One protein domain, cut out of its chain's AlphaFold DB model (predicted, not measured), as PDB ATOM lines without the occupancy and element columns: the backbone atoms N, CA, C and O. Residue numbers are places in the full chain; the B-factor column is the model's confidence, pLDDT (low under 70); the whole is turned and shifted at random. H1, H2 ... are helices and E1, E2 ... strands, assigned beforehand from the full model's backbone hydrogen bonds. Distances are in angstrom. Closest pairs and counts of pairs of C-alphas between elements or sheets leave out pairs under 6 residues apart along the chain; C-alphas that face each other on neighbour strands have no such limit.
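Overview. This is residues 45 to 232 of the 344 residues of an uncharacterized protein of Fulvivirga sp. M361 (UniProt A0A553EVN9). The domain is built on a strongly twisted, branched sheet of eight strands with the long strand E11 through its middle; over one face of it lies a small sheet of E4, E8 and E7, with E4 nearest to E11. At one end four short helices, H1 to H4, form a loose group, and the hairpin of E1 and E2 lies there beside E3. The 188 printed residues run H1 E1 E2 H2 H3 H4, then E3 to E13; the class is mixed, with 87 residues in named elements, under half. The large sheet is antiparallel but for E3 and E13. The whole is compact, with a radius of gyration of the C-alphas of 16.1 A and spans of 46 by 38 by 34 A.

Arrangement. Start at H1, residues 45 to 48, close but not clearly touching H3, residues 93 to 97; their closest C-alphas, of Ile 48 and Val 95, are 6.7 A apart. H4, residues 102 to 107, is likewise close to H1, Ala 105 to Ile 47, 7.5 A between C-alphas. E1, residues 69 to 71, and E2, residues 77 to 80, form an antiparallel hairpin, with N 69 and O 80 at 2.8 A. H2, residues 82 to 91, only grazes the large sheet with residues 82 to 86. E3, residues 110 to 112, is parallel to E13, residues 218 to 222, with N 221 and O 110 at 2.8 A. E8, residues 169 to 173, is antiparallel to E4, residues 117 to 121, with N 118 and O 172 at 2.9 A, and to E7, residues 163 to 165, with N 163 and O 171 at 2.8 A. E5, residues 127 to 133, has E6, residues 151 to 156, on one side, with N 130 and O 155 at 2.8 A, and E11, residues 195 to 204, on the other, with N 133 and O 198 at 2.7 A. E9, residues 178 to 181, lies on the other side of E6 from E5, antiparallel to E6 with N 154 and O 178 at 2.9 A, and forms an antiparallel hairpin with E10, residues 184 to 186, with N 186 and O 179 at 2.7 A. E12, residues 211 to 214, and E13 lie on the other side of E11 from E5, with N 203 and O 213, and N 197 and O 220, each at 2.9 A. Every O i to N i+4 pair is within hydrogen-bond range in H3 and H4, against 3 of 6 in H2; H1 is too short for one.

Along the chain. Find C-alpha 45, where H1 begins, at (180.945, 109.896, 127.844). E11 runs 29.7 A from C-alpha 195 at (174.819, 114.932, 140.536) to C-alpha 204 at (193.122, 138.289, 141.042). E5 spans 19.6 A and H2 15.1 A. E13 ends at C-alpha 222, (176.684, 115.398, 145.735).

Size, cuts and confidence. The C-alphas farthest apart, of Met 207 and Thr 232, are 49.0 A apart. The printed part has no cut. The long links are H1 to E1, 20 residues, and E5 to E6, 17. Mean pLDDT of the printed part is 83.4; 34 residues are under 70, among them 45 to 52, 70 to 79 and 224 to 232.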
ATOM      1  N   ASP A  45     180.190 109.157 128.852       62.50
ATOM      2  CA  ASP A  45     180.945 109.896 127.844       62.50
ATOM      3  C   ASP A  45     181.452 111.245 128.383       62.50
ATOM      4  O   ASP A  45     182.553 111.662 128.033       62.50
ATOM      5  N   GLU A  46     180.718 111.915 129.281       62.41
ATOM      6  CA  GLU A  46     181.200 113.115 129.989       62.41
ATOM      7  C   GLU A  46     182.301 112.782 130.994       62.41
ATOM      8  O   GLU A  46     183.232 113.565 131.130       62.41
ATOM      9  N   ILE A  47     182.245 111.619 131.655       60.66
ATOM     10  CA  ILE A  47     183.297 111.160 132.581       60.66
ATOM     11  C   ILE A  47     184.564 110.717 131.845       60.66
ATOM     12  O   ILE A  47     185.676 110.990 132.289       60.66
ATOM     13  N   ILE A  48     184.414 110.048 130.708       60.22
ATOM     14  CA  ILE A  48     185.542 109.613 129.883       60.22
ATOM     15  C   ILE A  48     186.161 110.814 129.146       60.22
ATOM     16  O   ILE A  48     187.375 110.850 128.948       60.22
ATOM     17  N   SER A  49     185.357 111.821 128.782       58.88
ATOM     18  CA  SER A  49     185.835 113.099 128.222       58.88
ATOM     19  C   SER A  49     186.213 114.142 129.272       58.88
ATOM     20  O   SER A  49     186.681 115.227 128.917       58.88
ATOM     21  N   LEU A  50     186.045 113.819 130.555       64.00
ATOM     22  CA  LEU A  50     186.527 114.586 131.693       64.00
ATOM     23  C   LEU A  50     188.055 114.512 131.611       64.00
ATOM     24  O   LEU A  50     188.704 113.644 132.190       64.00
ATOM     25  N   GLU A  51     188.646 115.414 130.827       63.88
ATOM     26  CA  GLU A  51     190.066 115.722 130.882       63.88
ATOM     27  C   GLU A  51     190.319 116.307 132.273       63.88
ATOM     28  O   GLU A  51     190.340 117.523 132.476       63.88
ATOM     29  N   ILE A  52     190.428 115.424 133.269       66.94
ATOM     30  CA  ILE A  52     190.798 115.769 134.634       66.94
ATOM     31  C   ILE A  52     192.242 116.227 134.551       66.94
ATOM     32  O   ILE A  52     193.199 115.455 134.616       66.94
ATOM     33  N   SER A  53     192.375 117.519 134.295       71.69
ATOM     34  CA  SER A  53     193.651 118.174 134.183       71.69
ATOM     35  C   SER A  53     194.154 118.474 135.582       71.69
ATOM     36  O   SER A  53     193.472 119.108 136.384       71.69
ATOM     37  N   THR A  54     195.387 118.066 135.854       78.75
ATOM     38  CA  THR A  54     196.153 118.554 137.006       78.75
ATOM     39  C   THR A  54     196.703 119.962 136.767       78.75
ATOM     40  O   THR A  54     197.364 120.525 137.641       78.75
ATOM     41  N   ASN A  55     196.429 120.547 135.595       84.25
ATOM     42  CA  ASN A  55     196.702 121.945 135.320       84.25
ATOM     43  C   ASN A  55     195.674 122.834 136.019       84.25
ATOM     44  O   ASN A  55     194.539 122.441 136.299       84.25
ATOM     45  N   THR A  56     196.088 124.060 136.288       89.94
ATOM     46  CA  THR A  56     195.217 125.109 136.801       89.94
ATOM     47  C   THR A  56     194.149 125.477 135.767       89.94
ATOM     48  O   THR A  56     194.401 125.400 134.563       89.94
ATOM     49  N   ILE A  57     192.954 125.882 136.219       91.94
ATOM     50  CA  ILE A  57     191.856 126.242 135.303       91.94
ATOM     51  C   ILE A  57     192.241 127.408 134.388       91.94
ATOM     52  O   ILE A  57     191.909 127.409 133.208       91.94
ATOM     53  N   PHE A  58     192.978 128.383 134.915       91.38
ATOM     54  CA  PHE A  58     193.496 129.507 134.156       91.38
ATOM     55  C   PHE A  58     194.976 129.304 133.869       91.38
ATOM     56  O   PHE A  58     195.667 128.564 134.572       91.38
ATOM     57  N   ARG A  59     195.493 130.017 132.865       86.19
ATOM     58  CA  ARG A  59     196.939 130.149 132.652       86.19
ATOM     59  C   ARG A  59     197.497 131.119 133.695       86.19
ATOM     60  O   ARG A  59     197.923 132.217 133.352       86.19
ATOM     61  N   SER A  60     197.391 130.756 134.967       77.44
ATOM     62  CA  SER A  60     197.969 131.497 136.081       77.44
ATOM     63  C   SER A  60     199.424 131.087 136.279       77.44
ATOM     64  O   SER A  60     199.828 129.981 135.919       77.44
ATOM     65  N   THR A  61     200.223 131.978 136.861       74.50
ATOM     66  CA  THR A  61     201.629 131.692 137.173       74.50
ATOM     67  C   THR A  61     201.772 130.761 138.370       74.50
ATOM     68  O   THR A  61     202.758 130.035 138.464       74.50
ATOM     69  N   GLU A  62     200.793 130.768 139.276       92.19
ATOM     70  CA  GLU A  62     200.845 130.027 140.534       92.19
ATOM     71  C   GLU A  62     199.557 129.223 140.764       92.19
ATOM     72  O   GLU A  62     198.450 129.647 140.409       92.19
ATOM     73  N   LYS A  63     199.712 128.034 141.353       94.50
ATOM     74  CA  LYS A  63     198.612 127.129 141.690       94.50
ATOM     75  C   LYS A  63     198.095 127.423 143.099       94.50
ATOM     76  O   LYS A  63     198.883 127.625 144.018       94.50
ATOM     77  N   ILE A  64     196.776 127.407 143.276       95.19
ATOM     78  CA  ILE A  64     196.151 127.362 144.605       95.19
ATOM     79  C   ILE A  64     196.039 125.897 145.021       95.19
ATOM     80  O   ILE A  64     195.366 125.122 144.341       95.19
ATOM     81  N   GLU A  65     196.703 125.535 146.118       93.56
ATOM     82  CA  GLU A  65     196.691 124.175 146.666       93.56
ATOM     83  C   GLU A  65     195.381 123.891 147.413       93.56
ATOM     84  O   GLU A  65     194.962 124.653 148.298       93.56
ATOM     85  N   ILE A  66     194.752 122.771 147.062       90.69
ATOM     86  CA  ILE A  66     193.571 122.229 147.732       90.69
ATOM     87  C   ILE A  66     193.974 120.896 148.350       90.69
ATOM     88  O   ILE A  66     194.073 119.881 147.664       90.69
ATOM     89  N   GLU A  67     194.234 120.903 149.650       83.06
ATOM     90  CA  GLU A  67     194.647 119.693 150.354       83.06
ATOM     91  C   GLU A  67     193.476 118.733 150.599       83.06
ATOM     92  O   GLU A  67     192.322 119.165 150.646       83.06
ATOM     93  N   PRO A  68     193.760 117.435 150.798       81.62
ATOM     94  CA  PRO A  68     192.773 116.496 151.299       81.62
ATOM     95  C   PRO A  68     192.220 116.921 152.670       81.62
ATOM     96  O   PRO A  68     192.972 117.260 153.584       81.62
ATOM     97  N   TYR A  69     190.905 116.837 152.860       75.06
ATOM     98  CA  TYR A  69     190.258 116.969 154.164       75.06
ATOM     99  C   TYR A  69     189.033 116.059 154.279       75.06
ATOM    100  O   TYR A  69     188.360 115.707 153.316       75.06
ATOM    101  N   SER A  70     188.722 115.633 155.497       63.03
ATOM    102  CA  SER A  70     187.548 114.812 155.797       63.03
ATOM    103  C   SER A  70     186.970 115.261 157.124       63.03
ATOM    104  O   SER A  70     187.713 115.495 158.074       63.03
ATOM    105  N   TYR A  71     185.649 115.348 157.213       57.78
ATOM    106  CA  TYR A  71     184.958 115.658 158.447       57.78
ATOM    107  C   TYR A  71     183.768 114.764 158.757       57.78
ATOM    108  O   TYR A  71     182.914 114.485 157.921       57.78
ATOM    109  N   SER A  72     183.652 114.446 160.048       50.09
ATOM    110  CA  SER A  72     182.397 114.156 160.732       50.09
ATOM    111  C   SER A  72     182.629 114.043 162.253       50.09
ATOM    112  O   SER A  72     183.562 113.362 162.652       50.09
ATOM    113  N   SER A  73     181.855 114.682 163.148       34.31
ATOM    114  CA  SER A  73     180.482 114.249 163.424       34.31
ATOM    115  C   SER A  73     179.383 115.307 163.594       34.31
ATOM    116  O   SER A  73     178.262 114.901 163.836       34.31
ATOM    117  N   ASP A  74     179.601 116.585 163.320       49.75
ATOM    118  CA  ASP A  74     178.541 117.619 163.219       49.75
ATOM    119  C   ASP A  74     178.991 118.882 162.448       49.75
ATOM    120  O   ASP A  74     178.174 119.729 162.099       49.75
ATOM    121  N   GLY A  75     180.268 118.960 162.070       53.31
ATOM    122  CA  GLY A  75     180.797 119.776 160.973       53.31
ATOM    123  C   GLY A  75     181.308 118.898 159.830       53.31
ATOM    124  O   GLY A  75     182.480 118.985 159.503       53.31
ATOM    125  N   ARG A  76     180.474 117.989 159.297       50.34
ATOM    126  CA  ARG A  76     180.894 116.873 158.418       50.34
ATOM    127  C   ARG A  76     181.149 117.269 156.940       50.34
ATOM    128  O   ARG A  76     180.423 118.083 156.386       50.34
ATOM    129  N   VAL A  77     182.115 116.605 156.297       55.50
ATOM    130  CA  VAL A  77     182.538 116.612 154.881       55.50
ATOM    131  C   VAL A  77     183.019 115.194 154.587       55.50
ATOM    132  O   VAL A  77     183.900 114.695 155.279       55.50
ATOM    133  N   PHE A  78     182.500 114.521 153.570       58.88
ATOM    134  CA  PHE A  78     182.922 113.154 153.292       58.88
ATOM    135  C   PHE A  78     184.028 113.177 152.234       58.88
ATOM    136  O   PHE A  78     183.829 113.627 151.117       58.88
ATOM    137  N   ASN A  79     185.216 112.723 152.633       62.16
ATOM    138  CA  ASN A  79     186.306 112.327 151.746       62.16
ATOM    139  C   ASN A  79     186.616 113.333 150.616       62.16
ATOM    140  O   ASN A  79     186.410 113.021 149.446       62.16
ATOM    141  N   VAL A  80     187.094 114.533 150.968       71.88
ATOM    142  CA  VAL A  80     187.716 115.432 149.987       71.88
ATOM    143  C   VAL A  80     189.171 115.049 149.887       71.88
ATOM    144  O   VAL A  80     189.939 115.223 150.829       71.88
ATOM    145  N   SER A  81     189.551 114.499 148.753       78.44
ATOM    146  CA  SER A  81     190.917 114.082 148.484       78.44
ATOM    147  C   SER A  81     191.721 115.199 147.802       78.44
ATOM    148  O   SER A  81     192.940 115.093 147.692       78.44
ATOM    149  N   GLY A  82     191.067 116.293 147.390       83.62
ATOM    150  CA  GLY A  82     191.729 117.507 146.913       83.62
ATOM    151  C   GLY A  82     192.618 117.269 145.687       83.62
ATOM    152  O   GLY A  82     192.320 116.445 144.821       83.62
ATOM    153  N   ASP A  83     193.740 117.983 145.621       81.62
ATOM    154  CA  ASP A  83     194.714 117.891 144.529       81.62
ATOM    155  C   ASP A  83     195.355 116.497 144.399       81.62
ATOM    156  O   ASP A  83     195.632 116.046 143.282       81.62
ATOM    157  N   ASP A  84     195.558 115.790 145.515       76.44
ATOM    158  CA  ASP A  84     196.147 114.443 145.526       76.44
ATOM    159  C   ASP A  84     195.255 113.429 144.796       76.44
ATOM    160  O   ASP A  84     195.752 112.481 144.169       76.44
ATOM    161  N   HIS A  85     193.933 113.635 144.837       73.69
ATOM    162  CA  HIS A  85     192.990 112.748 144.168       73.69
ATOM    163  C   HIS A  85     193.075 112.848 142.662       73.69
ATOM    164  O   HIS A  85     193.107 111.815 142.000       73.69
ATOM    165  N   LEU A  86     193.158 114.064 142.118       70.12
ATOM    166  CA  LEU A  86     193.158 114.295 140.672       70.12
ATOM    167  C   LEU A  86     194.265 113.486 139.987       70.12
ATOM    168  O   LEU A  86     194.041 112.884 138.940       70.12
ATOM    169  N   ILE A  87     195.428 113.386 140.638       70.06
ATOM    170  CA  ILE A  87     196.564 112.574 140.187       70.06
ATOM    171  C   ILE A  87     196.230 111.075 140.211       70.06
ATOM    172  O   ILE A  87     196.670 110.317 139.345       70.06
ATOM    173  N   SER A  88     195.491 110.610 141.219       70.44
ATOM    174  CA  SER A  88     195.061 109.210 141.300       70.44
ATOM    175  C   SER A  88     194.029 108.866 140.225       70.44
ATOM    176  O   SER A  88     194.185 107.849 139.548       70.44
ATOM    177  N   VAL A  89     193.059 109.756 139.984       69.25
ATOM    178  CA  VAL A  89     192.018 109.576 138.968       69.25
ATOM    179  C   VAL A  89     192.628 109.565 137.567       69.25
ATOM    180  O   VAL A  89     192.384 108.635 136.800       69.25
ATOM    181  N   SER A  90     193.510 110.520 137.251       68.50
ATOM    182  CA  SER A  90     194.178 110.596 135.941       68.50
ATOM    183  C   SER A  90     195.057 109.373 135.632       68.50
ATOM    184  O   SER A  90     195.358 109.067 134.476       68.50
ATOM    185  N   ASN A  91     195.513 108.670 136.670       69.06
ATOM    186  CA  ASN A  91     196.360 107.487 136.544       69.06
ATOM    187  C   ASN A  91     195.595 106.165 136.655       69.06
ATOM    188  O   ASN A  91     196.204 105.109 136.472       69.06
ATOM    189  N   HIS A  92     194.287 106.200 136.914       74.44
ATOM    190  CA  HIS A  92     193.491 104.991 137.062       74.44
ATOM    191  C   HIS A  92     193.399 104.235 135.725       74.44
ATOM    192  O   HIS A  92     193.041 104.795 134.687       74.44
ATOM    193  N   SER A  93     193.734 102.941 135.728       70.69
ATOM    194  CA  SER A  93     193.830 102.121 134.511       70.69
ATOM    195  C   SER A  93     192.505 102.028 133.751       70.69
ATOM    196  O   SER A  93     192.517 102.061 132.522       70.69
ATOM    197  N   SER A  94     191.376 101.974 134.465       69.25
ATOM    198  CA  SER A  94     190.027 101.959 133.876       69.25
ATOM    199  C   SER A  94     189.671 103.266 133.162       69.25
ATOM    200  O   SER A  94     189.007 103.238 132.131       69.25
ATOM    201  N   VAL A  95     190.157 104.409 133.668       67.25
ATOM    202  CA  VAL A  95     189.979 105.713 133.007       67.25
ATOM    203  C   VAL A  95     190.785 105.735 131.709       67.25
ATOM    204  O   VAL A  95     190.272 106.100 130.658       67.25
ATOM    205  N   ARG A  96     192.032 105.249 131.745       65.75
ATOM    206  CA  ARG A  96     192.909 105.194 130.562       65.75
ATOM    207  C   ARG A  96     192.431 104.222 129.483       65.75
ATOM    208  O   ARG A  96     192.706 104.446 128.309       65.75
ATOM    209  N   SER A  97     191.771 103.133 129.869       72.94
ATOM    210  CA  SER A  97     191.252 102.132 128.930       72.94
ATOM    211  C   SER A  97     189.865 102.473 128.380       72.94
ATOM    212  O   SER A  97     189.392 101.765 127.495       72.94
ATOM    213  N   GLY A  98     189.212 103.523 128.897       70.25
ATOM    214  CA  GLY A  98     187.827 103.874 128.563       70.25
ATOM    215  C   GLY A  98     186.785 102.878 129.088       70.25
ATOM    216  O   GLY A  98     185.598 103.048 128.830       70.25
ATOM    217  N   ASN A  99     187.207 101.853 129.835       71.56
ATOM    218  CA  ASN A  99     186.343 100.816 130.394       71.56
ATOM    219  C   ASN A  99     186.157 101.050 131.893       71.56
ATOM    220  O   ASN A  99     186.562 100.228 132.716       71.56
ATOM    221  N   ILE A 100     185.583 102.197 132.249       74.19
ATOM    222  CA  ILE A 100     185.219 102.499 133.630       74.19
ATOM    223  C   ILE A 100     183.725 102.256 133.823       74.19
ATOM    224  O   ILE A 100     182.904 102.789 133.081       74.19
ATOM    225  N   ASN A 101     183.354 101.414 134.787       77.56
ATOM    226  CA  ASN A 101     181.946 101.271 135.147       77.56
ATOM    227  C   ASN A 101     181.518 102.456 136.041       77.56
ATOM    228  O   ASN A 101     182.355 103.147 136.620       77.56
ATOM    229  N   CYS A 102     180.214 102.707 136.172       67.81
ATOM    230  CA  CYS A 102     179.719 103.854 136.943       67.81
ATOM    231  C   CYS A 102     180.125 103.824 138.425       67.81
ATOM    232  O   CYS A 102     180.303 104.880 139.022       67.81
ATOM    233  N   CYS A 103     180.265 102.637 139.022       73.12
ATOM    234  CA  CYS A 103     180.657 102.493 140.423       73.12
ATOM    235  C   CYS A 103     182.123 102.888 140.617       73.12
ATOM    236  O   CYS A 103     182.435 103.683 141.502       73.12
ATOM    237  N   ASP A 104     182.995 102.401 139.734       74.44
ATOM    238  CA  ASP A 104     184.401 102.781 139.691       74.44
ATOM    239  C   ASP A 104     184.514 104.295 139.502       74.44
ATOM    240  O   ASP A 104     185.213 104.954 140.261       74.44
ATOM    241  N   ALA A 105     183.769 104.872 138.555       72.56
ATOM    242  CA  ALA A 105     183.781 106.310 138.302       72.56
ATOM    243  C   ALA A 105     183.299 107.133 139.503       72.56
ATOM    244  O   ALA A 105     183.935 108.118 139.864       72.56
ATOM    245  N   ALA A 106     182.205 106.725 140.149       73.56
ATOM    246  CA  ALA A 106     181.691 107.412 141.328       73.56
ATOM    247  C   ALA A 106     182.692 107.364 142.490       73.56
ATOM    248  O   ALA A 106     182.858 108.360 143.185       73.56
ATOM    249  N   SER A 107     183.407 106.246 142.656       76.31
ATOM    250  CA  SER A 107     184.438 106.091 143.690       76.31
ATOM    251  C   SER A 107     185.683 106.966 143.484       76.31
ATOM    252  O   SER A 107     186.494 107.096 144.402       76.31
ATOM    253  N   LEU A 108     185.840 107.553 142.291       76.75
ATOM    254  CA  LEU A 108     186.940 108.449 141.925       76.75
ATOM    255  C   LEU A 108     186.625 109.930 142.178       76.75
ATOM    256  O   LEU A 108     187.439 110.786 141.834       76.75
ATOM    257  N   PHE A 109     185.449 110.261 142.710       83.62
ATOM    258  CA  PHE A 109     185.084 111.641 143.009       83.62
ATOM    259  C   PHE A 109     184.977 111.876 144.508       83.62
ATOM    260  O   PHE A 109     184.616 110.990 145.281       83.62
ATOM    261  N   ASP A 110     185.241 113.117 144.912       85.50
ATOM    262  CA  ASP A 110     184.954 113.551 146.272       85.50
ATOM    263  C   ASP A 110     183.438 113.497 146.508       85.50
ATOM    264  O   ASP A 110     182.652 113.868 145.636       85.50
ATOM    265  N   HIS A 111     183.005 113.052 147.687       84.31
ATOM    266  CA  HIS A 111     181.581 112.908 148.000       84.31
ATOM    267  C   HIS A 111     181.128 114.008 148.956       84.31
ATOM    268  O   HIS A 111     181.287 113.911 150.169       84.31
ATOM    269  N   LEU A 112     180.507 115.060 148.440       86.56
ATOM    270  CA  LEU A 112     180.050 116.171 149.275       86.56
ATOM    271  C   LEU A 112     178.553 116.083 149.558       86.56
ATOM    272  O   LEU A 112     177.794 115.474 148.814       86.56
ATOM    273  N   ASN A 113     178.103 116.712 150.641       86.12
ATOM    274  CA  ASN A 113     176.673 116.935 150.842       86.12
ATOM    275  C   ASN A 113     176.178 118.063 149.909       86.12
ATOM    276  O   ASN A 113     176.947 118.701 149.189       86.12
ATOM    277  N   ASN A 114     174.878 118.356 149.945       88.81
ATOM    278  CA  ASN A 114     174.291 119.439 149.148       88.81
ATOM    279  C   ASN A 114     174.554 120.859 149.701       88.81
ATOM    280  O   ASN A 114     174.074 121.835 149.124       88.81
ATOM    281  N   THR A 115     175.306 120.981 150.801       89.62
ATOM    282  CA  THR A 115     175.724 122.242 151.437       89.62
ATOM    283  C   THR A 115     177.215 122.187 151.813       89.62
ATOM    284  O   THR A 115     177.566 122.236 152.995       89.62
ATOM    285  N   PRO A 116     178.107 122.050 150.814       89.44
ATOM    286  CA  PRO A 116     179.510 121.726 151.042       89.44
ATOM    287  C   PRO A 116     180.276 122.792 151.837       89.44
ATOM    288  O   PRO A 116     179.908 123.965 151.920       89.44
ATOM    289  N   LEU A 117     181.406 122.378 152.400       89.88
ATOM    290  CA  LEU A 117     182.444 123.275 152.901       89.88
ATOM    291  C   LEU A 117     183.603 123.219 151.918       89.88
ATOM    292  O   LEU A 117     184.016 122.125 151.547       89.88
ATOM    293  N   PHE A 118     184.125 124.375 151.521       91.69
ATOM    294  CA  PHE A 118     185.308 124.454 150.671       91.69
ATOM    295  C   PHE A 118     186.487 124.960 151.477       91.69
ATOM    296  O   PHE A 118     186.358 125.940 152.215       91.69
ATOM    297  N   ARG A 119     187.640 124.313 151.308       92.50
ATOM    298  CA  ARG A 119     188.894 124.693 151.947       92.50
ATOM    299  C   ARG A 119     190.045 124.686 150.956       92.50
ATOM    300  O   ARG A 119     190.103 123.834 150.079       92.50
ATOM    301  N   TRP A 120     190.964 125.624 151.137       94.31
ATOM    302  CA  TRP A 120     192.204 125.735 150.376       94.31
ATOM    303  C   TRP A 120     193.297 126.376 151.238       94.31
ATOM    304  O   TRP A 120     193.011 126.961 152.291       94.31
ATOM    305  N   LYS A 121     194.553 126.274 150.805       94.94
ATOM    306  CA  LYS A 121     195.688 126.936 151.462       94.94
ATOM    307  C   LYS A 121     195.583 128.455 151.333       94.94
ATOM    308  O   LYS A 121     195.191 128.957 150.282       94.94
ATOM    309  N   ILE A 122     195.923 129.204 152.382       95.00
ATOM    310  CA  ILE A 122     195.880 130.674 152.352       95.00
ATOM    311  C   ILE A 122     196.706 131.208 151.176       95.00
ATOM    312  O   ILE A 122     197.838 130.787 150.942       95.00
ATOM    313  N   ILE A 123     196.127 132.176 150.467       95.25
ATOM    314  CA  ILE A 123     196.777 132.943 149.404       95.25
ATOM    315  C   ILE A 123     196.693 134.432 149.727       95.25
ATOM    316  O   ILE A 123     195.779 134.872 150.423       95.25
ATOM    317  N   ASP A 124     197.647 135.198 149.216       92.88
ATOM    318  CA  ASP A 124     197.821 136.633 149.448       92.88
ATOM    319  C   ASP A 124     197.040 137.520 148.460       92.88
ATOM    320  O   ASP A 124     197.165 138.742 148.477       92.88
ATOM    321  N   ASN A 125     196.175 136.928 147.634       93.88
ATOM    322  CA  ASN A 125     195.293 137.664 146.734       93.88
ATOM    323  C   ASN A 125     194.204 138.442 147.501       93.88
ATOM    324  O   ASN A 125     193.474 137.849 148.300       93.88
ATOM    325  N   PRO A 126     193.993 139.738 147.209       89.25
ATOM    326  CA  PRO A 126     192.931 140.523 147.848       89.25
ATOM    327  C   PRO A 126     191.535 140.170 147.319       89.25
ATOM    328  O   PRO A 126     190.531 140.273 148.034       89.25
ATOM    329  N   ILE A 127     191.459 139.749 146.056       95.06
ATOM    330  CA  ILE A 127     190.215 139.389 145.385       95.06
ATOM    331  C   ILE A 127     190.283 137.902 145.074       95.06
ATOM    332  O   ILE A 127     191.141 137.460 144.318       95.06
ATOM    333  N   ILE A 128     189.377 137.136 145.673       96.75
ATOM    334  CA  ILE A 128     189.304 135.680 145.536       96.75
ATOM    335  C   ILE A 128     187.872 135.323 145.173       96.75
ATOM    336  O   ILE A 128     186.948 135.895 145.756       96.75
ATOM    337  N   ALA A 129     187.687 134.378 144.255       97.06
ATOM    338  CA  ALA A 129     186.396 133.777 143.957       97.06
ATOM    339  C   ALA A 129     186.468 132.252 144.014       97.06
ATOM    340  O   ALA A 129     187.463 131.648 143.618       97.06
ATOM    341  N   VAL A 130     185.383 131.654 144.492       97.44
ATOM    342  CA  VAL A 130     185.138 130.212 144.504       97.44
ATOM    343  C   VAL A 130     183.793 129.989 143.840       97.44
ATOM    344  O   VAL A 130     182.818 130.653 144.191       97.44
ATOM    345  N   ALA A 131     183.717 129.066 142.892       97.62
ATOM    346  CA  ALA A 131     182.483 128.801 142.166       97.62
ATOM    347  C   ALA A 131     182.238 127.306 142.005       97.62
ATOM    348  O   ALA A 131     183.186 126.526 141.920       97.62
ATOM    349  N   ILE A 132     180.959 126.939 141.921       97.50
ATOM    350  CA  ILE A 132     180.501 125.598 141.556       97.50
ATOM    351  C   ILE A 132     179.819 125.679 140.193       97.50
ATOM    352  O   ILE A 132     178.967 126.544 139.978       97.50
ATOM    353  N   PHE A 133     180.150 124.744 139.315       96.94
ATOM    354  CA  PHE A 133     179.642 124.594 137.963       96.94
ATOM    355  C   PHE A 133     178.899 123.265 137.813       96.94
ATOM    356  O   PHE A 133     179.296 122.254 138.394       96.94
ATOM    357  N   LYS A 134     177.834 123.265 137.005       94.69
ATOM    358  CA  LYS A 134     177.123 122.045 136.576       94.69
ATOM    359  C   LYS A 134     177.967 121.157 135.666       94.69
ATOM    360  O   LYS A 134     177.864 119.945 135.740       94.69
ATOM    361  N   ASN A 135     178.783 121.770 134.814       92.12
ATOM    362  CA  ASN A 135     179.602 121.078 133.823       92.12
ATOM    363  C   ASN A 135     181.083 121.436 134.007       92.12
ATOM    364  O   ASN A 135     181.421 122.345 134.767       92.12
ATOM    365  N   ILE A 136     181.954 120.747 133.262       91.38
ATOM    366  CA  ILE A 136     183.397 121.024 133.186       91.38
ATOM    367  C   ILE A 136     183.652 122.524 132.993       91.38
ATOM    368  O   ILE A 136     183.010 123.180 132.166       91.38
ATOM    369  N   ILE A 137     184.619 123.066 133.735       93.38
ATOM    370  CA  ILE A 137     184.952 124.488 133.694       93.38
ATOM    371  C   ILE A 137     185.710 124.773 132.399       93.38
ATOM    372  O   ILE A 137     186.803 124.254 132.169       93.38
ATOM    373  N   LYS A 138     185.147 125.626 131.543       92.94
ATOM    374  CA  LYS A 138     185.803 126.058 130.306       92.94
ATOM    375  C   LYS A 138     186.486 127.384 130.575       92.94
ATOM    376  O   LYS A 138     185.814 128.391 130.769       92.94
ATOM    377  N   ALA A 139     187.811 127.408 130.556       91.06
ATOM    378  CA  ALA A 139     188.570 128.652 130.565       91.06
ATOM    379  C   ALA A 139     188.990 129.022 129.141       91.06
ATOM    380  O   ALA A 139     189.481 128.191 128.375       91.06
ATOM    381  N   SER A 140     188.802 130.282 128.771       89.12
ATOM    382  CA  SER A 140     189.300 130.823 127.511       89.12
ATOM    383  C   SER A 140     190.752 131.297 127.642       89.12
ATOM    384  O   SER A 140     191.288 131.482 128.735       89.12
ATOM    385  N   SER A 141     191.409 131.533 126.504       87.56
ATOM    386  CA  SER A 141     192.828 131.918 126.438       87.56
ATOM    387  C   SER A 141     193.170 133.252 127.113       87.56
ATOM    388  O   SER A 141     194.337 133.497 127.403       87.56
ATOM    389  N   ASN A 142     192.175 134.101 127.361       88.31
ATOM    390  CA  ASN A 142     192.272 135.389 128.050       88.31
ATOM    391  C   ASN A 142     191.919 135.302 129.547       88.31
ATOM    392  O   ASN A 142     191.527 136.310 130.128       88.31
ATOM    393  N   ASN A 143     192.018 134.117 130.159       89.81
ATOM    394  CA  ASN A 143     191.712 133.884 131.573       89.81
ATOM    395  C   ASN A 143     190.284 134.306 131.978       89.81
ATOM    396  O   ASN A 143     190.061 134.841 133.061       89.81
ATOM    397  N   THR A 144     189.302 134.052 131.106       91.38
ATOM    398  CA  THR A 144     187.879 134.243 131.423       91.38
ATOM    399  C   THR A 144     187.130 132.917 131.421       91.38
ATOM    400  O   THR A 144     187.520 131.971 130.738       91.38
ATOM    401  N   ILE A 145     186.054 132.838 132.200       94.31
ATOM    402  CA  ILE A 145     185.155 131.684 132.187       94.31
ATOM    403  C   ILE A 145     184.343 131.712 130.889       94.31
ATOM    404  O   ILE A 145     183.650 132.686 130.601       94.31
ATOM    405  N   GLY A 146     184.454 130.646 130.102       94.75
ATOM    406  CA  GLY A 146     183.793 130.458 128.813       94.75
ATOM    407  C   GLY A 146     182.384 129.870 128.905       94.75
ATOM    408  O   GLY A 146     181.662 129.935 127.916       94.75
ATOM    409  N   ASN A 147     181.996 129.321 130.060       95.44
ATOM    410  CA  ASN A 147     180.650 128.812 130.356       95.44
ATOM    411  C   ASN A 147     180.070 129.397 131.662       95.44
ATOM    412  O   ASN A 147     179.795 128.665 132.616       95.44
ATOM    413  N   PRO A 148     179.913 130.730 131.768       95.44
ATOM    414  CA  PRO A 148     179.387 131.361 132.979       95.44
ATOM    415  C   PRO A 148     177.942 130.947 133.313       95.44
ATOM    416  O   PRO A 148     177.535 131.044 134.468       95.44
ATOM    417  N   GLU A 149     177.170 130.478 132.333       95.38
ATOM    418  CA  GLU A 149     175.816 129.934 132.493       95.38
ATOM    419  C   GLU A 149     175.762 128.636 133.313       95.38
ATOM    420  O   GLU A 149     174.712 128.295 133.863       95.38
ATOM    421  N   ASP A 150     176.889 127.931 133.420       95.94
ATOM    422  CA  ASP A 150     176.991 126.691 134.185       95.94
ATOM    423  C   ASP A 150     177.261 126.937 135.671       95.94
ATOM    424  O   ASP A 150     177.102 126.009 136.469       95.94
ATOM    425  N   ILE A 151     177.634 128.162 136.061       97.12
ATOM    426  CA  ILE A 151     177.855 128.524 137.463       97.12
ATOM    427  C   ILE A 151     176.519 128.435 138.201       97.12
ATOM    428  O   ILE A 151     175.573 129.158 137.898       97.12
ATOM    429  N   VAL A 152     176.450 127.569 139.208       97.38
ATOM    430  CA  VAL A 152     175.272 127.430 140.076       97.38
ATOM    431  C   VAL A 152     175.433 128.135 141.399       97.38
ATOM    432  O   VAL A 152     174.438 128.578 141.959       97.38
ATOM    433  N   TRP A 153     176.662 128.255 141.890       97.62
ATOM    434  CA  TRP A 153     176.981 128.887 143.160       97.62
ATOM    435  C   TRP A 153     178.274 129.678 143.022       97.62
ATOM    436  O   TRP A 153     179.215 129.220 142.373       97.62
ATOM    437  N   LEU A 154     178.316 130.851 143.642       97.69
ATOM    438  CA  LEU A 154     179.475 131.728 143.650       97.69
ATOM    439  C   LEU A 154     179.684 132.297 145.051       97.69
ATOM    440  O   LEU A 154     178.755 132.775 145.707       97.69
ATOM    441  N   TRP A 155     180.940 132.322 145.460       97.31
ATOM    442  CA  TRP A 155     181.438 133.130 146.552       97.31
ATOM    443  C   TRP A 155     182.600 133.990 146.061       97.31
ATOM    444  O   TRP A 155     183.393 133.553 145.230       97.31
ATOM    445  N   HIS A 156     182.733 135.201 146.592       96.19
ATOM    446  CA  HIS A 156     183.951 135.988 146.441       96.19
ATOM    447  C   HIS A 156     184.235 136.797 147.707       96.19
ATOM    448  O   HIS A 156     183.326 137.045 148.504       96.19
ATOM    449  N   SER A 157     185.476 137.259 147.873       95.56
ATOM    450  CA  SER A 157     185.952 137.960 149.082       95.56
ATOM    451  C   SER A 157     185.170 139.235 149.446       95.56
ATOM    452  O   SER A 157     185.262 139.721 150.571       95.56
ATOM    453  N   GLY A 158     184.370 139.764 148.516       93.38
ATOM    454  CA  GLY A 158     183.476 140.906 148.729       93.38
ATOM    455  C   GLY A 158     182.079 140.556 149.261       93.38
ATOM    456  O   GLY A 158     181.379 141.460 149.706       93.38
ATOM    457  N   LEU A 159     181.656 139.284 149.225       90.00
ATOM    458  CA  LEU A 159     180.337 138.860 149.726       90.00
ATOM    459  C   LEU A 159     180.354 138.597 151.228       90.00
ATOM    460  O   LEU A 159     179.461 139.027 151.956       90.00
ATOM    461  N   SER A 160     181.358 137.863 151.695       92.38
ATOM    462  CA  SER A 160     181.492 137.468 153.093       92.38
ATOM    463  C   SER A 160     182.942 137.096 153.402       92.38
ATOM    464  O   SER A 160     183.778 136.995 152.506       92.38
ATOM    465  N   LYS A 161     183.264 136.918 154.687       90.81
ATOM    466  CA  LYS A 161     184.617 136.548 155.119       90.81
ATOM    467  C   LYS A 161     184.775 135.029 155.133       90.81
ATOM    468  O   LYS A 161     183.967 134.338 155.752       90.81
ATOM    469  N   ALA A 162     185.846 134.535 154.516       92.38
ATOM    470  CA  ALA A 162     186.323 133.178 154.752       92.38
ATOM    471  C   ALA A 162     186.895 133.062 156.175       92.38
ATOM    472  O   ALA A 162     187.400 134.035 156.746       92.38
ATOM    473  N   LYS A 163     186.798 131.871 156.759       93.31
ATOM    474  CA  LYS A 163     187.351 131.557 158.075       93.31
ATOM    475  C   LYS A 163     188.779 131.052 157.903       93.31
ATOM    476  O   LYS A 163     189.011 130.129 157.133       93.31
ATOM    477  N   ILE A 164     189.721 131.628 158.645       93.56
ATOM    478  CA  ILE A 164     191.089 131.106 158.710       93.56
ATOM    479  C   ILE A 164     191.128 129.946 159.711       93.56
ATOM    480  O   ILE A 164     190.687 130.093 160.853       93.56
ATOM    481  N   ILE A 165     191.658 128.802 159.284       89.75
ATOM    482  CA  ILE A 165     191.827 127.587 160.081       89.75
ATOM    483  C   ILE A 165     193.320 127.373 160.312       89.75
ATOM    484  O   ILE A 165     194.097 127.291 159.363       89.75
ATOM    485  N   ASN A 166     193.714 127.315 161.585       89.94
ATOM    486  CA  ASN A 166     195.087 127.057 162.037       89.94
ATOM    487  C   ASN A 166     196.165 127.991 161.450       89.94
ATOM    488  O   ASN A 166     197.344 127.681 161.517       89.94
ATOM    489  N   GLY A 167     195.776 129.147 160.899       92.81
ATOM    490  CA  GLY A 167     196.710 130.092 160.276       92.81
ATOM    491  C   GLY A 167     197.256 129.653 158.915       92.81
ATOM    492  O   GLY A 167     198.091 130.361 158.365       92.81
ATOM    493  N   GLU A 168     196.775 128.535 158.367       92.81
ATOM    494  CA  GLU A 168     197.303 127.929 157.134       92.81
ATOM    495  C   GLU A 168     196.246 127.798 156.038       92.81
ATOM    496  O   GLU A 168     196.561 127.926 154.854       92.81
ATOM    497  N   PHE A 169     194.978 127.610 156.416       92.00
ATOM    498  CA  PHE A 169     193.894 127.351 155.470       92.00
ATOM    499  C   PHE A 169     192.797 128.401 155.551       92.00
ATOM    500  O   PHE A 169     192.508 128.942 156.619       92.00
ATOM    501  N   MET A 170     192.145 128.649 154.421       93.69
ATOM    502  CA  MET A 170     190.872 129.356 154.362       93.69
ATOM    503  C   MET A 170     189.745 128.364 154.131       93.69
ATOM    504  O   MET A 170     189.887 127.420 153.362       93.69
ATOM    505  N   GLU A 171     188.622 128.602 154.793       92.75
ATOM    506  CA  GLU A 171     187.414 127.797 154.695       92.75
ATOM    507  C   GLU A 171     186.200 128.687 154.441       92.75
ATOM    508  O   GLU A 171     186.039 129.745 155.062       92.75
ATOM    509  N   ILE A 172     185.306 128.236 153.563       92.88
ATOM    510  CA  ILE A 172     184.013 128.869 153.341       92.88
ATOM    511  C   ILE A 172     182.891 127.832 153.355       92.88
ATOM    512  O   ILE A 172     182.951 126.797 152.693       92.88
ATOM    513  N   ALA A 173     181.842 128.132 154.119       92.00
ATOM    514  CA  ALA A 173     180.603 127.371 154.089       92.00
ATOM    515  C   ALA A 173     179.777 127.751 152.861       92.00
ATOM    516  O   ALA A 173     179.681 128.930 152.521       92.00
ATOM    517  N   PHE A 174     179.103 126.777 152.252       93.12
ATOM    518  CA  PHE A 174     178.194 127.009 151.131       93.12
ATOM    519  C   PHE A 174     177.157 128.111 151.406       93.12
ATOM    520  O   PHE A 174     176.867 128.933 150.539       93.12
ATOM    521  N   ALA A 175     176.657 128.198 152.643       93.56
ATOM    522  CA  ALA A 175     175.701 129.223 153.068       93.56
ATOM    523  C   ALA A 175     176.236 130.669 152.995       93.56
ATOM    524  O   ALA A 175     175.447 131.609 153.032       93.56
ATOM    525  N   ASN A 176     177.557 130.854 152.902       94.88
ATOM    526  CA  ASN A 176     178.192 132.170 152.834       94.88
ATOM    527  C   ASN A 176     178.364 132.696 151.401       94.88
ATOM    528  O   ASN A 176     178.736 133.861 151.236       94.88
ATOM    529  N   GLY A 177     178.144 131.853 150.387       95.94
ATOM    530  CA  GLY A 177     178.020 132.271 148.991       95.94
ATOM    531  C   GLY A 177     176.560 132.489 148.601       95.94
ATOM    532  O   GLY A 177     175.692 132.691 149.449       95.94
ATOM    533  N   GLY A 178     176.272 132.428 147.308       95.62
ATOM    534  CA  GLY A 178     174.905 132.505 146.807       95.62
ATOM    535  C   GLY A 178     174.757 131.829 145.458       95.62
ATOM    536  O   GLY A 178     175.746 131.492 144.806       95.62
ATOM    537  N   GLY A 179     173.511 131.607 145.047       95.69
ATOM    538  CA  GLY A 179     173.235 131.055 143.726       95.69
ATOM    539  C   GLY A 179     173.687 132.040 142.662       95.69
ATOM    540  O   GLY A 179     173.695 133.238 142.917       95.69
ATOM    541  N   PHE A 180     174.060 131.573 141.481       92.88
ATOM    542  CA  PHE A 180     174.434 132.468 140.390       92.88
ATOM    543  C   PHE A 180     173.467 132.302 139.224       92.88
ATOM    544  O   PHE A 180     173.220 131.193 138.761       92.88
ATOM    545  N   GLN A 181     172.877 133.409 138.781       93.25
ATOM    546  CA  GLN A 181     171.960 133.428 137.649       93.25
ATOM    547  C   GLN A 181     172.064 134.771 136.927       93.25
ATOM    548  O   GLN A 181     172.000 135.827 137.557       93.25
ATOM    549  N   ASP A 182     172.241 134.730 135.604       90.19
ATOM    550  CA  ASP A 182     172.284 135.911 134.729       90.19
ATOM    551  C   ASP A 182     173.258 137.004 135.209       90.19
ATOM    552  O   ASP A 182     172.945 138.198 135.235       90.19
ATOM    553  N   GLY A 183     174.456 136.588 135.636       86.75
ATOM    554  CA  GLY A 183     175.501 137.504 136.097       86.75
ATOM    555  C   GLY A 183     175.293 138.051 137.512       86.75
ATOM    556  O   GLY A 183     176.015 138.959 137.923       86.75
ATOM    557  N   LYS A 184     174.296 137.553 138.252       89.56
ATOM    558  CA  LYS A 184     173.939 138.052 139.582       89.56
ATOM    559  C   LYS A 184     173.913 136.935 140.607       89.56
ATOM    560  O   LYS A 184     173.488 135.816 140.329       89.56
ATOM    561  N   VAL A 185     174.315 137.291 141.824       89.62
ATOM    562  CA  VAL A 185     174.138 136.427 142.986       89.62
ATOM    563  C   VAL A 185     172.672 136.492 143.423       89.62
ATOM    564  O   VAL A 185     172.141 137.568 143.700       89.62
ATOM    565  N   VAL A 186     172.017 135.338 143.445       93.69
ATOM    566  CA  VAL A 186     170.636 135.112 143.880       93.69
ATOM    567  C   VAL A 186     170.625 134.275 145.167       93.69
ATOM    568  O   VAL A 186     171.667 134.036 145.781       93.69
ATOM    569  N   GLY A 187     169.438 133.852 145.617       91.00
ATOM    570  CA  GLY A 187     169.293 133.004 146.803       91.00
ATOM    571  C   GLY A 187     170.129 131.721 146.735       91.00
ATOM    572  O   GLY A 187     170.576 131.308 145.666       91.00
ATOM    573  N   LEU A 188     170.345 131.088 147.890       92.88
ATOM    574  CA  LEU A 188     171.124 129.852 147.973       92.88
ATOM    575  C   LEU A 188     170.500 128.759 147.089       92.88
ATOM    576  O   LEU A 188     169.310 128.463 147.241       92.88
ATOM    577  N   PRO A 189     171.272 128.155 146.171       92.94
ATOM    578  CA  PRO A 189     170.777 127.092 145.325       92.94
ATOM    579  C   PRO A 189     170.757 125.795 146.135       92.94
ATOM    580  O   PRO A 189     171.526 125.619 147.079       92.94
ATOM    581  N   LYS A 190     169.896 124.856 145.749       90.56
ATOM    582  CA  LYS A 190     169.973 123.485 146.254       90.56
ATOM    583  C   LYS A 190     170.749 122.653 145.241       90.56
ATOM    584  O   LYS A 190     170.287 122.511 144.108       90.56
ATOM    585  N   LEU A 191     171.907 122.127 145.637       92.94
ATOM    586  CA  LEU A 191     172.622 121.158 144.809       92.94
ATOM    587  C   LEU A 191     171.799 119.867 144.723       92.94
ATOM    588  O   LEU A 191     171.178 119.456 145.706       92.94
ATOM    589  N   GLN A 192     171.735 119.284 143.530       91.94
ATOM    590  CA  GLN A 192     170.952 118.083 143.275       91.94
ATOM    591  C   GLN A 192     171.708 116.858 143.776       91.94
ATOM    592  O   GLN A 192     172.890 116.697 143.486       91.94
ATOM    593  N   ASP A 193     171.015 115.997 144.514       88.12
ATOM    594  CA  ASP A 193     171.587 114.740 144.984       88.12
ATOM    595  C   ASP A 193     171.863 113.809 143.793       88.12
ATOM    596  O   ASP A 193     171.088 113.747 142.837       88.12
ATOM    597  N   ASN A 194     172.962 113.066 143.879       84.19
ATOM    598  CA  ASN A 194     173.514 112.177 142.858       84.19
ATOM    599  C   ASN A 194     173.877 112.892 141.549       84.19
ATOM    600  O   ASN A 194     173.775 112.321 140.464       84.19
ATOM    601  N   HIS A 195     174.303 114.151 141.653       87.81
ATOM    602  CA  HIS A 195     174.819 114.932 140.536       87.81
ATOM    603  C   HIS A 195     176.295 115.264 140.761       87.81
ATOM    604  O   HIS A 195     176.693 115.605 141.880       87.81
ATOM    605  N   VAL A 196     177.103 115.161 139.703       89.19
ATOM    606  CA  VAL A 196     178.503 115.595 139.733       89.19
ATOM    607  C   VAL A 196     178.560 117.077 139.418       89.19
ATOM    608  O   VAL A 196     178.016 117.534 138.421       89.19
ATOM    609  N   TYR A 197     179.234 117.817 140.281       93.56
ATOM    610  CA  TYR A 197     179.536 119.222 140.090       93.56
ATOM    611  C   TYR A 197     181.043 119.414 140.023       93.56
ATOM    612  O   TYR A 197     181.827 118.565 140.446       93.56
ATOM    613  N   PHE A 198     181.444 120.572 139.525       93.94
ATOM    614  CA  PHE A 198     182.837 120.974 139.435       93.94
ATOM    615  C   PHE A 198     183.017 122.233 140.244       93.94
ATOM    616  O   PHE A 198     182.197 123.142 140.149       93.94
ATOM    617  N   TRP A 199     184.084 122.330 141.016       96.06
ATOM    618  CA  TRP A 199     184.422 123.589 141.659       96.06
ATOM    619  C   TRP A 199     185.873 123.957 141.424       96.06
ATOM    620  O   TRP A 199     186.716 123.116 141.112       96.06
ATOM    621  N   ALA A 200     186.140 125.248 141.539       96.31
ATOM    622  CA  ALA A 200     187.484 125.787 141.499       96.31
ATOM    623  C   ALA A 200     187.539 127.093 142.283       96.31
ATOM    624  O   ALA A 200     186.516 127.729 142.567       96.31
ATOM    625  N   ILE A 201     188.763 127.493 142.590       97.06
ATOM    626  CA  ILE A 201     189.094 128.763 143.211       97.06
ATOM    627  C   ILE A 201     190.131 129.491 142.368       97.06
ATOM    628  O   ILE A 201     191.019 128.883 141.768       97.06
ATOM    629  N   TRP A 202     190.027 130.811 142.329       97.31
ATOM    630  CA  TRP A 202     191.027 131.661 141.708       97.31
ATOM    631  C   TRP A 202     191.109 133.021 142.394       97.31
ATOM    632  O   TRP A 202     190.179 133.463 143.074       97.31
ATOM    633  N   GLY A 203     192.263 133.662 142.239       96.44
ATOM    634  CA  GLY A 203     192.577 134.959 142.815       96.44
ATOM    635  C   GLY A 203     193.061 135.934 141.753       96.44
ATOM    636  O   GLY A 203     193.810 135.555 140.849       96.44
ATOM    637  N   TRP A 204     192.642 137.191 141.877       95.75
ATOM    638  CA  TRP A 204     193.122 138.289 141.042       95.75
ATOM    639  C   TRP A 204     194.189 139.111 141.755       95.75
ATOM    640  O   TRP A 204     194.341 139.041 142.980       95.75
ATOM    641  N   ASP A 205     194.915 139.899 140.972       94.06
ATOM    642  CA  ASP A 205     195.775 140.966 141.471       94.06
ATOM    643  C   ASP A 205     194.992 142.049 142.244       94.06
ATOM    644  O   ASP A 205     193.760 142.051 142.325       94.06
ATOM    645  N   GLU A 206     195.722 143.001 142.831       93.06
ATOM    646  CA  GLU A 206     195.137 144.106 143.604       93.06
ATOM    647  C   GLU A 206     194.190 144.992 142.790       93.06
ATOM    648  O   GLU A 206     193.304 145.636 143.356       93.06
ATOM    649  N   MET A 207     194.357 145.018 141.467       94.19
ATOM    650  CA  MET A 207     193.538 145.818 140.563       94.19
ATOM    651  C   MET A 207     192.306 145.062 140.039       94.19
ATOM    652  O   MET A 207     191.436 145.686 139.430       94.19
ATOM    653  N   GLY A 208     192.210 143.749 140.263       91.75
ATOM    654  CA  GLY A 208     191.150 142.905 139.710       91.75
ATOM    655  C   GLY A 208     191.236 142.733 138.190       91.75
ATOM    656  O   GLY A 208     190.213 142.490 137.552       91.75
ATOM    657  N   ILE A 209     192.422 142.907 137.600       89.81
ATOM    658  CA  ILE A 209     192.638 142.881 136.147       89.81
ATOM    659  C   ILE A 209     193.043 141.481 135.696       89.81
ATOM    660  O   ILE A 209     192.487 140.960 134.728       89.81
ATOM    661  N   GLU A 210     193.996 140.867 136.392       92.81
ATOM    662  CA  GLU A 210     194.591 139.597 135.987       92.81
ATOM    663  C   GLU A 210     194.396 138.526 137.059       92.81
ATOM    664  O   GLU A 210     194.581 138.778 138.248       92.81
ATOM    665  N   VAL A 211     194.035 137.313 136.627       94.38
ATOM    666  CA  VAL A 211     194.034 136.127 137.490       94.38
ATOM    667  C   VAL A 211     195.477 135.673 137.691       94.38
ATOM    668  O   VAL A 211     196.086 135.118 136.777       94.38
ATOM    669  N   THR A 212     196.022 135.881 138.887       95.56
ATOM    670  CA  THR A 212     197.415 135.526 139.200       95.56
ATOM    671  C   THR A 212     197.546 134.121 139.779       95.56
ATOM    672  O   THR A 212     198.586 133.481 139.610       95.56
ATOM    673  N   ARG A 213     196.481 133.606 140.409       96.00
ATOM    674  CA  ARG A 213     196.436 132.260 140.991       96.00
ATOM    675  C   ARG A 213     195.153 131.533 140.647       96.00
ATOM    676  O   ARG A 213     194.080 132.133 140.660       96.00
ATOM    677  N   SER A 214     195.234 130.227 140.414       96.62
ATOM    678  CA  SER A 214     194.039 129.385 140.309       96.62
ATOM    679  C   SER A 214     194.297 127.942 140.721       96.62
ATOM    680  O   SER A 214     195.431 127.468 140.682       96.62
ATOM    681  N   SER A 215     193.257 127.249 141.176       95.38
ATOM    682  CA  SER A 215     193.312 125.811 141.423       95.38
ATOM    683  C   SER A 215     193.100 125.025 140.132       95.38
ATOM    684  O   SER A 215     192.746 125.571 139.084       95.38
ATOM    685  N   CYS A 216     193.262 123.710 140.219       92.31
ATOM    686  CA  CYS A 216     192.640 122.796 139.268       92.31
ATOM    687  C   CYS A 216     191.112 122.833 139.433       92.31
ATOM    688  O   CYS A 216     190.599 123.288 140.462       92.31
ATOM    689  N   GLN A 217     190.379 122.341 138.435       91.81
ATOM    690  CA  GLN A 217     188.973 122.007 138.645       91.81
ATOM    691  C   GLN A 217     188.886 120.703 139.442       91.81
ATOM    692  O   GLN A 217     189.618 119.755 139.154       91.81
ATOM    693  N   ILE A 218     187.992 120.647 140.423       91.19
ATOM    694  CA  ILE A 218     187.776 119.460 141.251       91.19
ATOM    695  C   ILE A 218     186.342 118.966 141.040       91.19
ATOM    696  O   ILE A 218     185.402 119.694 141.382       91.19
ATOM    697  N   PRO A 219     186.152 117.763 140.465       90.75
ATOM    698  CA  PRO A 219     184.844 117.136 140.397       90.75
ATOM    699  C   PRO A 219     184.454 116.573 141.768       90.75
ATOM    700  O   PRO A 219     185.282 116.006 142.481       90.75
ATOM    701  N   PHE A 220     183.183 116.696 142.124       90.06
ATOM    702  CA  PHE A 220     182.621 116.066 143.313       90.06
ATOM    703  C   PHE A 220     181.196 115.595 143.049       90.06
ATOM    704  O   PHE A 220     180.423 116.257 142.359       90.06
ATOM    705  N   LEU A 221     180.839 114.455 143.627       87.81
ATOM    706  CA  LEU A 221     179.492 113.914 143.613       87.81
ATOM    707  C   LEU A 221     178.734 114.415 144.842       87.81
ATOM    708  O   LEU A 221     179.179 114.244 145.979       87.81
ATOM    709  N   VAL A 222     177.566 115.017 144.629       88.88
ATOM    710  CA  VAL A 222     176.684 115.398 145.735       88.88
ATOM    711  C   VAL A 222     175.906 114.178 146.193       88.88
ATOM    712  O   VAL A 222     175.043 113.695 145.472       88.88
ATOM    713  N   ASN A 223     176.152 113.715 147.410       82.56
ATOM    714  CA  ASN A 223     175.379 112.661 148.046       82.56
ATOM    715  C   ASN A 223     174.659 113.233 149.266       82.56
ATOM    716  O   ASN A 223     175.291 113.631 150.249       82.56
ATOM    717  N   SER A 224     173.324 113.218 149.245       65.75
ATOM    718  CA  SER A 224     172.522 113.351 150.460       65.75
ATOM    719  C   SER A 224     172.735 112.107 151.314       65.75
ATOM    720  O   SER A 224     171.962 111.151 151.254       65.75
ATOM    721  N   ILE A 225     173.819 112.081 152.080       57.00
ATOM    722  CA  ILE A 225     173.972 111.088 153.134       57.00
ATOM    723  C   ILE A 225     172.867 111.406 154.142       57.00
ATOM    724  O   ILE A 225     172.840 112.532 154.645       57.00
ATOM    725  N   PRO A 226     171.925 110.482 154.407       53.72
ATOM    726  CA  PRO A 226     170.880 110.729 155.386       53.72
ATOM    727  C   PRO A 226     171.537 111.122 156.710       53.72
ATOM    728  O   PRO A 226     172.444 110.420 157.163       53.72
ATOM    729  N   ASP A 227     171.069 112.202 157.343       50.59
ATOM    730  CA  ASP A 227     171.603 112.710 158.622       50.59
ATOM    731  C   ASP A 227     171.654 111.626 159.723       50.59
ATOM    732  O   ASP A 227     172.363 111.748 160.722       50.59
ATOM    733  N   THR A 228     170.921 110.529 159.529       41.44
ATOM    734  CA  THR A 228     170.843 109.361 160.404       41.44
ATOM    735  C   THR A 228     171.988 108.357 160.250       41.44
ATOM    736  O   THR A 228     172.108 107.474 161.098       41.44
ATOM    737  N   VAL A 229     172.846 108.449 159.224       43.56
ATOM    738  CA  VAL A 229     174.014 107.558 159.100       43.56
ATOM    739  C   VAL A 229     175.126 108.069 160.015       43.56
ATOM    740  O   VAL A 229     176.019 108.838 159.645       43.56
ATOM    741  N   THR A 230     175.079 107.628 161.269       40.84
ATOM    742  CA  THR A 230     176.221 107.722 162.173       40.84
ATOM    743  C   THR A 230     177.282 106.759 161.649       40.84
ATOM    744  O   THR A 230     177.232 105.569 161.933       40.84
ATOM    745  N   LEU A 231     178.224 107.255 160.836       41.66
ATOM    746  CA  LEU A 231     179.437 106.500 160.526       41.66
ATOM    747  C   LEU A 231     180.134 106.178 161.851       41.66
ATOM    748  O   LEU A 231     180.769 107.036 162.466       41.66
ATOM    749  N   THR A 232     179.967 104.949 162.321       32.25
ATOM    750  CA  THR A 232     180.740 104.383 163.417       32.25
ATOM    751  C   THR A 232     182.188 104.311 162.957       32.25
ATOM    752  O   THR A 232     182.561 103.399 162.228       32.25
TER     753      THR A 232